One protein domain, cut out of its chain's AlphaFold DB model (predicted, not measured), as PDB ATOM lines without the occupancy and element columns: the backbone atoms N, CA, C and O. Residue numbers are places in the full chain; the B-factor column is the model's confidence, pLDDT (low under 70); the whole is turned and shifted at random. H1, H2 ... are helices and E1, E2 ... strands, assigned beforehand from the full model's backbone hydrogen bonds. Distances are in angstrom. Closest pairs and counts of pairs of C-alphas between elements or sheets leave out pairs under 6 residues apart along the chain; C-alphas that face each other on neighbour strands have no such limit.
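This is residues 106 to 125, 213 to 233 and 264 to 309 of the 350 residues of the protein "C2h2 type zinc finger domain containing protein" of Grosmannia clavigera (strain kw1407 / UAMH 11150) (UniProt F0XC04). With little regular structure, the domain is one long helix, H2, with a small hairpin, E1 and E2, near its residues 273 to 284, short H1 near its middle, and long loops. The 87 printed residues have H1, E1, E2 and H2 in that order, mostly helix, with only 34 in named elements. The antiparallel sheet has order E1 - E2. The whole is compact, radius of gyration of the C-alphas 13.0 A, spanning 37 by 31 by 25 A.

Strands E1, residues 217 to 219, and E2, residues 224 to 226, form an antiparallel hairpin, N 217 to O 226 being 2.9 A. The closest C-alphas of E1 and H2, residues 264 to 286, are Cys 219 and Ile 281, 7.2 A apart. H1, residues 121 to 125, is close to H2 but not clearly touching: the closest C-alphas, Lys 125 and Leu 274, are 7.0 A apart. H1 and E2 are apart. The O i to N i+4 pair of H1 is within hydrogen-bond range, as are 16 of 19 in H2.

H1, 6.2 A long, begins at C-alpha 121 (99.013, 95.864, 188.396). E1 measures 6.3 A, E2 6.1 A. H2, 33.4 A, ends at C-alpha 286 (87.881, 104.785, 185.255).

C-alphas 264 and 297 are farthest apart, 37.4 A. Cuts after 125 and 233 leave C-alpha gaps of 20.8 A to 213 and 21.7 A to 264. The E1 to E2 link is tight. Confidence is under 70 at residues 213 to 214, 229 to 233, 264 to 268 and 303 to 309.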
ATOM      1  N   PRO A 106      99.361 104.274 188.387       75.19
ATOM      2  CA  PRO A 106     100.228 103.727 189.404       75.19
ATOM      3  C   PRO A 106      99.400 103.237 190.602       75.19
ATOM      4  O   PRO A 106      98.532 103.934 191.110       75.19
ATOM      5  N   TYR A 107      99.641 102.010 191.046       78.81
ATOM      6  CA  TYR A 107      98.951 101.381 192.166       78.81
ATOM      7  C   TYR A 107      99.693 101.700 193.461       78.81
ATOM      8  O   TYR A 107     100.856 101.320 193.617       78.81
ATOM      9  N   GLY A 108      99.021 102.368 194.395       83.38
ATOM     10  CA  GLY A 108      99.520 102.532 195.755       83.38
ATOM     11  C   GLY A 108      99.414 101.228 196.546       83.38
ATOM     12  O   GLY A 108      98.423 100.500 196.462       83.38
ATOM     13  N   CYS A 109     100.452 100.919 197.316       85.19
ATOM     14  CA  CYS A 109     100.424  99.852 198.305       85.19
ATOM     15  C   CYS A 109      99.303 100.109 199.317       85.19
ATOM     16  O   CYS A 109      99.127 101.232 199.797       85.19
ATOM     17  N   THR A 110      98.531  99.065 199.612       81.12
ATOM     18  CA  THR A 110      97.342  99.158 200.482       81.12
ATOM     19  C   THR A 110      97.628  98.731 201.918       81.12
ATOM     20  O   THR A 110      96.767  98.854 202.789       81.12
ATOM     21  N   ALA A 111      98.835  98.223 202.170       73.50
ATOM     22  CA  ALA A 111      99.253  97.774 203.483       73.50
ATOM     23  C   ALA A 111      99.567  98.956 204.421       73.50
ATOM     24  O   ALA A 111     100.111  99.973 203.975       73.50
ATOM     25  N   PRO A 112      99.282  98.821 205.732       72.81
ATOM     26  CA  PRO A 112      99.744  99.784 206.726       72.81
ATOM     27  C   PRO A 112     101.264  99.933 206.636       72.81
ATOM     28  O   PRO A 112     101.978  98.939 206.476       72.81
ATOM     29  N   ASN A 113     101.764 101.161 206.773       71.25
ATOM     30  CA  ASN A 113     103.205 101.462 206.775       71.25
ATOM     31  C   ASN A 113     103.939 101.145 205.469       71.25
ATOM     32  O   ASN A 113     105.165 101.016 205.451       71.25
ATOM     33  N   CYS A 114     103.204 101.030 204.367       81.75
ATOM     34  CA  CYS A 114     103.764 100.786 203.055       81.75
ATOM     35  C   CYS A 114     103.387 101.913 202.094       81.75
ATOM     36  O   CYS A 114     102.259 101.999 201.613       81.75
ATOM     37  N   ASN A 115     104.372 102.750 201.770       80.94
ATOM     38  CA  ASN A 115     104.191 103.925 200.908       80.94
ATOM     39  C   ASN A 115     104.688 103.686 199.474       80.94
ATOM     40  O   ASN A 115     105.051 104.617 198.762       80.94
ATOM     41  N   LYS A 116     104.786 102.419 199.055       81.75
ATOM     42  CA  LYS A 116     105.286 102.073 197.721       81.75
ATOM     43  C   LYS A 116     104.191 102.268 196.677       81.75
ATOM     44  O   LYS A 116     103.032 101.941 196.923       81.75
ATOM     45  N   VAL A 117     104.581 102.753 195.505       82.50
ATOM     46  CA  VAL A 117     103.697 103.008 194.366       82.50
ATOM     47  C   VAL A 117     104.263 102.287 193.139       82.50
ATOM     48  O   VAL A 117     105.472 102.304 192.915       82.50
ATOM     49  N   PHE A 118     103.409 101.624 192.356       81.75
ATOM     50  CA  PHE A 118     103.824 100.730 191.269       81.75
ATOM     51  C   PHE A 118     103.169 101.104 189.945       81.75
ATOM     52  O   PHE A 118     101.951 101.132 189.862       81.75
ATOM     53  N   GLY A 119     103.943 101.268 188.869       74.88
ATOM     54  CA  GLY A 119     103.414 101.542 187.521       74.88
ATOM     55  C   GLY A 119     102.734 100.350 186.828       74.88
ATOM     56  O   GLY A 119     102.450 100.395 185.637       74.88
ATOM     57  N   SER A 120     102.511  99.224 187.511       78.62
ATOM     58  CA  SER A 120     101.746  98.122 186.928       78.62
ATOM     59  C   SER A 120     101.008  97.294 187.976       78.62
ATOM     60  O   SER A 120     101.495  97.069 189.088       78.62
ATOM     61  N   LYS A 121      99.838  96.775 187.583       80.19
ATOM     62  CA  LYS A 121      99.013  95.864 188.396       80.19
ATOM     63  C   LYS A 121      99.795  94.614 188.806       80.19
ATOM     64  O   LYS A 121      99.641  94.116 189.918       80.19
ATOM     65  N   ASN A 122     100.647  94.103 187.915       82.19
ATOM     66  CA  ASN A 122     101.454  92.910 188.162       82.19
ATOM     67  C   ASN A 122     102.553  93.167 189.202       82.19
ATOM     68  O   ASN A 122     102.752  92.320 190.073       82.19
ATOM     69  N   ASP A 123     103.215  94.324 189.140       83.50
ATOM     70  CA  ASP A 123     104.265  94.696 190.096       83.50
ATOM     71  C   ASP A 123     103.682  94.917 191.493       83.50
ATOM     72  O   ASP A 123     104.211  94.387 192.470       83.50
ATOM     73  N   TRP A 124     102.528  95.584 191.577       86.38
ATOM     74  CA  TRP A 124     101.783  95.735 192.827       86.38
ATOM     75  C   TRP A 124     101.364  94.380 193.419       86.38
ATOM     76  O   TRP A 124     101.643  94.100 194.583       86.38
ATOM     77  N   LYS A 125     100.794  93.471 192.610       83.06
ATOM     78  CA  LYS A 125     100.433  92.116 193.074       83.06
ATOM     79  C   LYS A 125     101.638  91.300 193.535       83.06
ATOM     80  O   LYS A 125     101.501  90.467 194.427       83.06
ATOM     81  N   GLN A 213      90.262  88.980 210.576       50.75
ATOM     82  CA  GLN A 213      89.255  88.017 210.107       50.75
ATOM     83  C   GLN A 213      88.260  88.617 209.096       50.75
ATOM     84  O   GLN A 213      87.237  88.028 208.775       50.75
ATOM     85  N   HIS A 214      88.534  89.815 208.597       54.66
ATOM     86  CA  HIS A 214      87.778  90.533 207.608       54.66
ATOM     87  C   HIS A 214      88.750  90.725 206.443       54.66
ATOM     88  O   HIS A 214      89.786  91.366 206.628       54.66
ATOM     89  N   TRP A 215      88.435  90.197 205.254       73.12
ATOM     90  CA  TRP A 215      89.148  90.422 203.984       73.12
ATOM     91  C   TRP A 215      89.124  91.903 203.553       73.12
ATOM     92  O   TRP A 215      88.812  92.259 202.429       73.12
ATOM     93  N   SER A 216      89.400  92.816 204.469       78.25
ATOM     94  CA  SER A 216      89.283  94.246 204.298       78.25
ATOM     95  C   SER A 216      90.605  94.845 203.843       78.25
ATOM     96  O   SER A 216      91.678  94.246 203.966       78.25
ATOM     97  N   PHE A 217      90.545  96.031 203.252       84.00
ATOM     98  CA  PHE A 217      91.747  96.744 202.849       84.00
ATOM     99  C   PHE A 217      91.565  98.245 202.868       84.00
ATOM    100  O   PHE A 217      90.469  98.750 202.655       84.00
ATOM    101  N   TRP A 218      92.658  98.967 203.082       85.88
ATOM    102  CA  TRP A 218      92.659 100.413 202.946       85.88
ATOM    103  C   TRP A 218      92.688 100.814 201.472       85.88
ATOM    104  O   TRP A 218      93.620 100.465 200.744       85.88
ATOM    105  N   CYS A 219      91.696 101.588 201.042       89.25
ATOM    106  CA  CYS A 219      91.721 102.238 199.742       89.25
ATOM    107  C   CYS A 219      92.118 103.707 199.924       89.25
ATOM    108  O   CYS A 219      91.361 104.483 200.504       89.25
ATOM    109  N   GLY A 220      93.282 104.110 199.402       85.12
ATOM    110  CA  GLY A 220      93.770 105.490 199.530       85.12
ATOM    111  C   GLY A 220      92.929 106.535 198.794       85.12
ATOM    112  O   GLY A 220      93.028 107.719 199.105       85.12
ATOM    113  N   PHE A 221      92.082 106.093 197.865       87.81
ATOM    114  CA  PHE A 221      91.101 106.906 197.145       87.81
ATOM    115  C   PHE A 221      89.828 107.152 197.962       87.81
ATOM    116  O   PHE A 221      89.406 108.296 198.134       87.81
ATOM    117  N   CYS A 222      89.260 106.087 198.538       87.31
ATOM    118  CA  CYS A 222      88.105 106.186 199.434       87.31
ATOM    119  C   CYS A 222      88.466 106.774 200.800       87.31
ATOM    120  O   CYS A 222      87.585 107.260 201.502       87.31
ATOM    121  N   LYS A 223      89.748 106.711 201.186       87.31
ATOM    122  CA  LYS A 223      90.249 107.069 202.521       87.31
ATOM    123  C   LYS A 223      89.520 106.315 203.638       87.31
ATOM    124  O   LYS A 223      89.309 106.841 204.729       87.31
ATOM    125  N   THR A 224      89.135 105.074 203.357       86.50
ATOM    126  CA  THR A 224      88.425 104.189 204.281       86.50
ATOM    127  C   THR A 224      88.906 102.748 204.117       86.50
ATOM    128  O   THR A 224      89.505 102.371 203.101       86.50
ATOM    129  N   LYS A 225      88.655 101.923 205.141       84.06
ATOM    130  CA  LYS A 225      88.801 100.469 205.036       84.06
ATOM    131  C   LYS A 225      87.586  99.904 204.307       84.06
ATOM    132  O   LYS A 225      86.466 100.008 204.796       84.06
ATOM    133  N   ILE A 226      87.819  99.295 203.153       84.81
ATOM    134  CA  ILE A 226      86.804  98.603 202.368       84.81
ATOM    135  C   ILE A 226      86.692  97.174 202.907       84.81
ATOM    136  O   ILE A 226      87.704  96.467 202.891       84.81
ATOM    137  N   PRO A 227      85.522  96.736 203.402       82.44
ATOM    138  CA  PRO A 227      85.319  95.359 203.833       82.44
ATOM    139  C   PRO A 227      85.392  94.420 202.630       82.44
ATOM    140  O   PRO A 227      84.950  94.770 201.536       82.44
ATOM    141  N   GLY A 228      85.975  93.241 202.822       75.44
ATOM    142  CA  GLY A 228      86.053  92.243 201.760       75.44
ATOM    143  C   GLY A 228      84.696  91.678 201.381       75.44
ATOM    144  O   GLY A 228      83.740  91.831 202.142       75.44
ATOM    145  N   PRO A 229      84.610  90.997 200.228       67.69
ATOM    146  CA  PRO A 229      83.412  90.249 199.887       67.69
ATOM    147  C   PRO A 229      83.169  89.221 200.994       67.69
ATOM    148  O   PRO A 229      84.050  88.417 201.285       67.69
ATOM    149  N   SER A 230      82.005  89.273 201.637       59.12
ATOM    150  CA  SER A 230      81.603  88.203 202.548       59.12
ATOM    151  C   SER A 230      81.433  86.904 201.750       59.12
ATOM    152  O   SER A 230      81.248  86.954 200.527       59.12
ATOM    153  N   ASP A 231      81.434  85.741 202.405       51.97
ATOM    154  CA  ASP A 231      81.170  84.454 201.736       51.97
ATOM    155  C   ASP A 231      79.871  84.474 200.895       51.97
ATOM    156  O   ASP A 231      79.763  83.779 199.884       51.97
ATOM    157  N   ARG A 232      78.908  85.352 201.232       41.03
ATOM    158  CA  ARG A 232      77.679  85.588 200.455       41.03
ATOM    159  C   ARG A 232      77.885  86.328 199.128       41.03
ATOM    160  O   ARG A 232      77.134  86.082 198.187       41.03
ATOM    161  N   ASP A 233      78.859  87.230 199.034       46.06
ATOM    162  CA  ASP A 233      79.037  88.121 197.875       46.06
ATOM    163  C   ASP A 233      79.919  87.505 196.781       46.06
ATOM    164  O   ASP A 233      79.822  87.870 195.603       46.06
ATOM    165  N   GLY A 264      96.618  74.784 199.638       46.62
ATOM    166  CA  GLY A 264      96.385  75.160 198.238       46.62
ATOM    167  C   GLY A 264      95.107  75.972 198.009       46.62
ATOM    168  O   GLY A 264      94.989  76.656 196.991       46.62
ATOM    169  N   GLU A 265      94.151  75.894 198.933       53.88
ATOM    170  CA  GLU A 265      92.859  76.585 198.871       53.88
ATOM    171  C   GLU A 265      92.993  78.042 199.338       53.88
ATOM    172  O   GLU A 265      92.712  78.960 198.567       53.88
ATOM    173  N   MET A 266      93.627  78.260 200.496       56.72
ATOM    174  CA  MET A 266      93.938  79.595 201.040       56.72
ATOM    175  C   MET A 266      94.717  80.492 200.059       56.72
ATOM    176  O   MET A 266      94.456  81.692 199.941       56.72
ATOM    177  N   ALA A 267      95.663  79.926 199.302       60.28
ATOM    178  CA  ALA A 267      96.429  80.680 198.307       60.28
ATOM    179  C   ALA A 267      95.569  81.157 197.118       60.28
ATOM    180  O   ALA A 267      95.829  82.222 196.546       60.28
ATOM    181  N   LYS A 268      94.541  80.387 196.736       63.81
ATOM    182  CA  LYS A 268      93.607  80.751 195.657       63.81
ATOM    183  C   LYS A 268      92.653  81.850 196.106       63.81
ATOM    184  O   LYS A 268      92.403  82.772 195.324       63.81
ATOM    185  N   ASP A 269      92.198  81.788 197.353       72.94
ATOM    186  CA  ASP A 269      91.330  82.802 197.952       72.94
ATOM    187  C   ASP A 269      92.056  84.139 198.097       72.94
ATOM    188  O   ASP A 269      91.514  85.185 197.736       72.94
ATOM    189  N   PHE A 270      93.336  84.117 198.482       75.00
ATOM    190  CA  PHE A 270      94.144  85.333 198.519       75.00
ATOM    191  C   PHE A 270      94.335  85.965 197.129       75.00
ATOM    192  O   PHE A 270      94.225  87.185 196.984       75.00
ATOM    193  N   ASP A 271      94.572  85.180 196.068       77.50
ATOM    194  CA  ASP A 271      94.665  85.752 194.715       77.50
ATOM    195  C   ASP A 271      93.308  86.286 194.224       77.50
ATOM    196  O   ASP A 271      93.257  87.330 193.566       77.50
ATOM    197  N   ALA A 272      92.201  85.623 194.579       82.12
ATOM    198  CA  ALA A 272      90.851  86.128 194.331       82.12
ATOM    199  C   ALA A 272      90.611  87.470 195.024       82.12
ATOM    200  O   ALA A 272      90.143  88.421 194.390       82.12
ATOM    201  N   PHE A 273      91.033  87.578 196.277       81.69
ATOM    202  CA  PHE A 273      90.980  88.809 197.039       81.69
ATOM    203  C   PHE A 273      91.838  89.922 196.419       81.69
ATOM    204  O   PHE A 273      91.355  91.038 196.220       81.69
ATOM    205  N   LEU A 274      93.077  89.633 196.006       83.00
ATOM    206  CA  LEU A 274      93.932  90.610 195.321       83.00
ATOM    207  C   LEU A 274      93.356  91.064 193.975       83.00
ATOM    208  O   LEU A 274      93.532  92.224 193.593       83.00
ATOM    209  N   ARG A 275      92.677  90.174 193.234       85.12
ATOM    210  CA  ARG A 275      91.929  90.546 192.020       85.12
ATOM    211  C   ARG A 275      90.809  91.521 192.369       85.12
ATOM    212  O   ARG A 275      90.799  92.624 191.828       85.12
ATOM    213  N   TRP A 276      89.955  91.170 193.325       86.50
ATOM    214  CA  TRP A 276      88.854  92.024 193.768       86.50
ATOM    215  C   TRP A 276      89.334  93.405 194.245       86.50
ATOM    216  O   TRP A 276      88.833  94.433 193.786       86.50
ATOM    217  N   ARG A 277      90.383  93.439 195.073       85.88
ATOM    218  CA  ARG A 277      91.027  94.666 195.559       85.88
ATOM    219  C   ARG A 277      91.526  95.534 194.403       85.88
ATOM    220  O   ARG A 277      91.257  96.732 194.351       85.88
ATOM    221  N   SER A 278      92.227  94.926 193.445       84.94
ATOM    222  CA  SER A 278      92.740  95.653 192.282       84.94
ATOM    223  C   SER A 278      91.636  96.203 191.384       84.94
ATOM    224  O   SER A 278      91.791  97.292 190.842       84.94
ATOM    225  N   ASP A 279      90.516  95.491 191.257       86.06
ATOM    226  CA  ASP A 279      89.385  95.930 190.443       86.06
ATOM    227  C   ASP A 279      88.653  97.112 191.094       86.06
ATOM    228  O   ASP A 279      88.202  98.016 190.393       86.06
ATOM    229  N   HIS A 280      88.598  97.152 192.430       87.44
ATOM    230  CA  HIS A 280      88.116  98.321 193.165       87.44
ATOM    231  C   HIS A 280      89.006  99.548 192.911       87.44
ATOM    232  O   HIS A 280      88.502 100.608 192.551       87.44
ATOM    233  N   ILE A 281      90.333  99.412 193.034       85.25
ATOM    234  CA  ILE A 281      91.275 100.503 192.720       85.25
ATOM    235  C   ILE A 281      91.110 100.937 191.252       85.25
ATOM    236  O   ILE A 281      91.079 102.125 190.935       85.25
ATOM    237  N   ASP A 282      90.923  99.972 190.350       84.81
ATOM    238  CA  ASP A 282      90.700 100.229 188.931       84.81
ATOM    239  C   ASP A 282      89.391 100.976 188.633       84.81
ATOM    240  O   ASP A 282      89.312 101.646 187.595       84.81
ATOM    241  N   ALA A 283      88.384 100.874 189.505       85.75
ATOM    242  CA  ALA A 283      87.122 101.596 189.382       85.75
ATOM    243  C   ALA A 283      87.303 103.102 189.604       85.75
ATOM    244  O   ALA A 283      86.711 103.878 188.857       85.75
ATOM    245  N   HIS A 284      88.185 103.513 190.523       87.56
ATOM    246  CA  HIS A 284      88.534 104.926 190.744       87.56
ATOM    247  C   HIS A 284      89.235 105.545 189.540       87.56
ATOM    248  O   HIS A 284      88.899 106.646 189.129       87.56
ATOM    249  N   PHE A 285      90.146 104.830 188.882       82.25
ATOM    250  CA  PHE A 285      90.821 105.369 187.691       82.25
ATOM    251  C   PHE A 285      89.896 105.547 186.477       82.25
ATOM    252  O   PHE A 285      90.177 106.354 185.589       82.25
ATOM    253  N   VAL A 286      88.822 104.757 186.392       82.19
ATOM    254  CA  VAL A 286      87.881 104.785 185.255       82.19
ATOM    255  C   VAL A 286      86.614 105.582 185.583       82.19
ATOM    256  O   VAL A 286      85.915 105.980 184.659       82.19
ATOM    257  N   GLY A 287      86.335 105.848 186.863       81.06
ATOM    258  CA  GLY A 287      85.081 106.452 187.313       81.06
ATOM    259  C   GLY A 287      83.886 105.506 187.146       81.06
ATOM    260  O   GLY A 287      82.881 105.883 186.554       81.06
ATOM    261  N   ARG A 288      84.031 104.232 187.547       76.06
ATOM    262  CA  ARG A 288      82.964 103.217 187.436       76.06
ATOM    263  C   ARG A 288      82.202 103.035 188.749       76.06
ATOM    264  O   ARG A 288      82.817 102.956 189.812       76.06
ATOM    265  N   GLY A 289      80.886 102.835 188.643       74.81
ATOM    266  CA  GLY A 289      79.984 102.675 189.787       74.81
ATOM    267  C   GLY A 289      79.716 104.017 190.468       74.81
ATOM    268  O   GLY A 289      79.550 105.020 189.786       74.81
ATOM    269  N   GLU A 290      79.727 104.030 191.800       71.12
ATOM    270  CA  GLU A 290      79.594 105.246 192.626       71.12
ATOM    271  C   GLU A 290      80.922 106.017 192.780       71.12
ATOM    272  O   GLU A 290      80.981 107.057 193.433       71.12
ATOM    273  N   ASN A 291      82.013 105.513 192.192       77.88
ATOM    274  CA  ASN A 291      83.338 106.105 192.343       77.88
ATOM    275  C   ASN A 291      83.589 107.184 191.288       77.88
ATOM    276  O   ASN A 291      83.478 106.938 190.086       77.88
ATOM    277  N   ASN A 292      84.034 108.355 191.739       80.38
ATOM    278  CA  ASN A 292      84.503 109.417 190.855       80.38
ATOM    279  C   ASN A 292      85.860 109.067 190.239       80.38
ATOM    280  O   ASN A 292      86.675 108.374 190.848       80.38
ATOM    281  N   LYS A 293      86.125 109.593 189.037       85.50
ATOM    282  CA  LYS A 293      87.430 109.425 188.396       85.50
ATOM    283  C   LYS A 293      88.510 110.147 189.207       85.50
ATOM    284  O   LYS A 293      88.444 111.364 189.364       85.50
ATOM    285  N   GLN A 294      89.503 109.412 189.695       82.38
ATOM    286  CA  GLN A 294      90.591 109.947 190.514       82.38
ATOM    287  C   GLN A 294      91.966 109.638 189.915       82.38
ATOM    288  O   GLN A 294      92.173 108.613 189.265       82.38
ATOM    289  N   ASP A 295      92.895 110.565 190.141       83.50
ATOM    290  CA  ASP A 295      94.312 110.441 189.800       83.50
ATOM    291  C   ASP A 295      95.111 109.960 191.018       83.50
ATOM    292  O   ASP A 295      94.740 110.277 192.151       83.50
ATOM    293  N   ILE A 296      96.232 109.260 190.803       80.44
ATOM    294  CA  ILE A 296      97.094 108.758 191.889       80.44
ATOM    295  C   ILE A 296      97.518 109.840 192.879       80.44
ATOM    296  O   ILE A 296      97.688 109.544 194.056       80.44
ATOM    297  N   SER A 297      97.632 111.097 192.455       79.06
ATOM    298  CA  SER A 297      97.994 112.211 193.336       79.06
ATOM    299  C   SER A 297      96.997 112.399 194.490       79.06
ATOM    300  O   SER A 297      97.305 113.053 195.482       79.06
ATOM    301  N   LYS A 298      95.784 111.838 194.377       84.00
ATOM    302  CA  LYS A 298      94.760 111.829 195.431       84.00
ATOM    303  C   LYS A 298      94.879 110.647 196.397       84.00
ATOM    304  O   LYS A 298      94.137 110.612 197.376       84.00
ATOM    305  N   TRP A 299      95.771 109.695 196.132       83.50
ATOM    306  CA  TRP A 299      95.966 108.518 196.967       83.50
ATOM    307  C   TRP A 299      96.629 108.880 198.289       83.50
ATOM    308  O   TRP A 299      97.717 109.452 198.327       83.50
ATOM    309  N   VAL A 300      95.985 108.487 199.383       84.44
ATOM    310  CA  VAL A 300      96.500 108.673 200.740       84.44
ATOM    311  C   VAL A 300      96.933 107.328 201.314       84.44
ATOM    312  O   VAL A 300      96.162 106.368 201.307       84.44
ATOM    313  N   HIS A 301      98.155 107.252 201.838       81.69
ATOM    314  CA  HIS A 301      98.633 106.078 202.570       81.69
ATOM    315  C   HIS A 301      98.200 106.123 204.042       81.69
ATOM    316  O   HIS A 301      98.078 107.193 204.639       81.69
ATOM    317  N   MET A 302      97.975 104.947 204.623       72.75
ATOM    318  CA  MET A 302      97.627 104.793 206.034       72.75
ATOM    319  C   MET A 302      98.907 104.704 206.878       72.75
ATOM    320  O   MET A 302      99.793 103.898 206.569       72.75
ATOM    321  N   ASP A 303      99.013 105.528 207.921       62.00
ATOM    322  CA  ASP A 303     100.159 105.524 208.835       62.00
ATOM    323  C   ASP A 303     100.072 104.405 209.899       62.00
ATOM    324  O   ASP A 303      99.064 103.700 210.021       62.00
ATOM    325  N   ALA A 304     101.143 104.242 210.686       53.16
ATOM    326  CA  ALA A 304     101.271 103.196 211.710       53.16
ATOM    327  C   ALA A 304     100.241 103.311 212.839       53.16
ATOM    328  O   ALA A 304     100.036 102.350 213.577       53.16
ATOM    329  N   ALA A 305      99.628 104.487 212.983       52.94
ATOM    330  CA  ALA A 305      98.701 104.834 214.046       52.94
ATOM    331  C   ALA A 305      97.235 104.847 213.574       52.94
ATOM    332  O   ALA A 305      96.352 105.167 214.367       52.94
ATOM    333  N   GLY A 306      96.960 104.513 212.304       53.47
ATOM    334  CA  GLY A 306      95.613 104.530 211.729       53.47
ATOM    335  C   GLY A 306      95.051 105.934 211.477       53.47
ATOM    336  O   GLY A 306      93.843 106.077 211.297       53.47
ATOM    337  N   ARG A 307      95.895 106.971 211.465       53.59
ATOM    338  CA  ARG A 307      95.516 108.348 211.131       53.59
ATOM    339  C   ARG A 307      95.789 108.632 209.652       53.59
ATOM    340  O   ARG A 307      96.623 107.996 209.005       53.59
ATOM    341  N   LEU A 308      95.031 109.581 209.093       52.34
ATOM    342  CA  LEU A 308      95.215 110.052 207.719       52.34
ATOM    343  C   LEU A 308      96.625 110.644 207.592       52.34
ATOM    344  O   LEU A 308      96.905 111.705 208.150       52.34
ATOM    345  N   GLY A 309      97.517 109.947 206.889       46.62
ATOM    346  CA  GLY A 309      98.880 110.414 206.677       46.62
ATOM    347  C   GLY A 309      98.888 111.662 205.798       46.62
ATOM    348  O   GLY A 309      98.594 111.584 204.607       46.62
TER     349      GLY A 309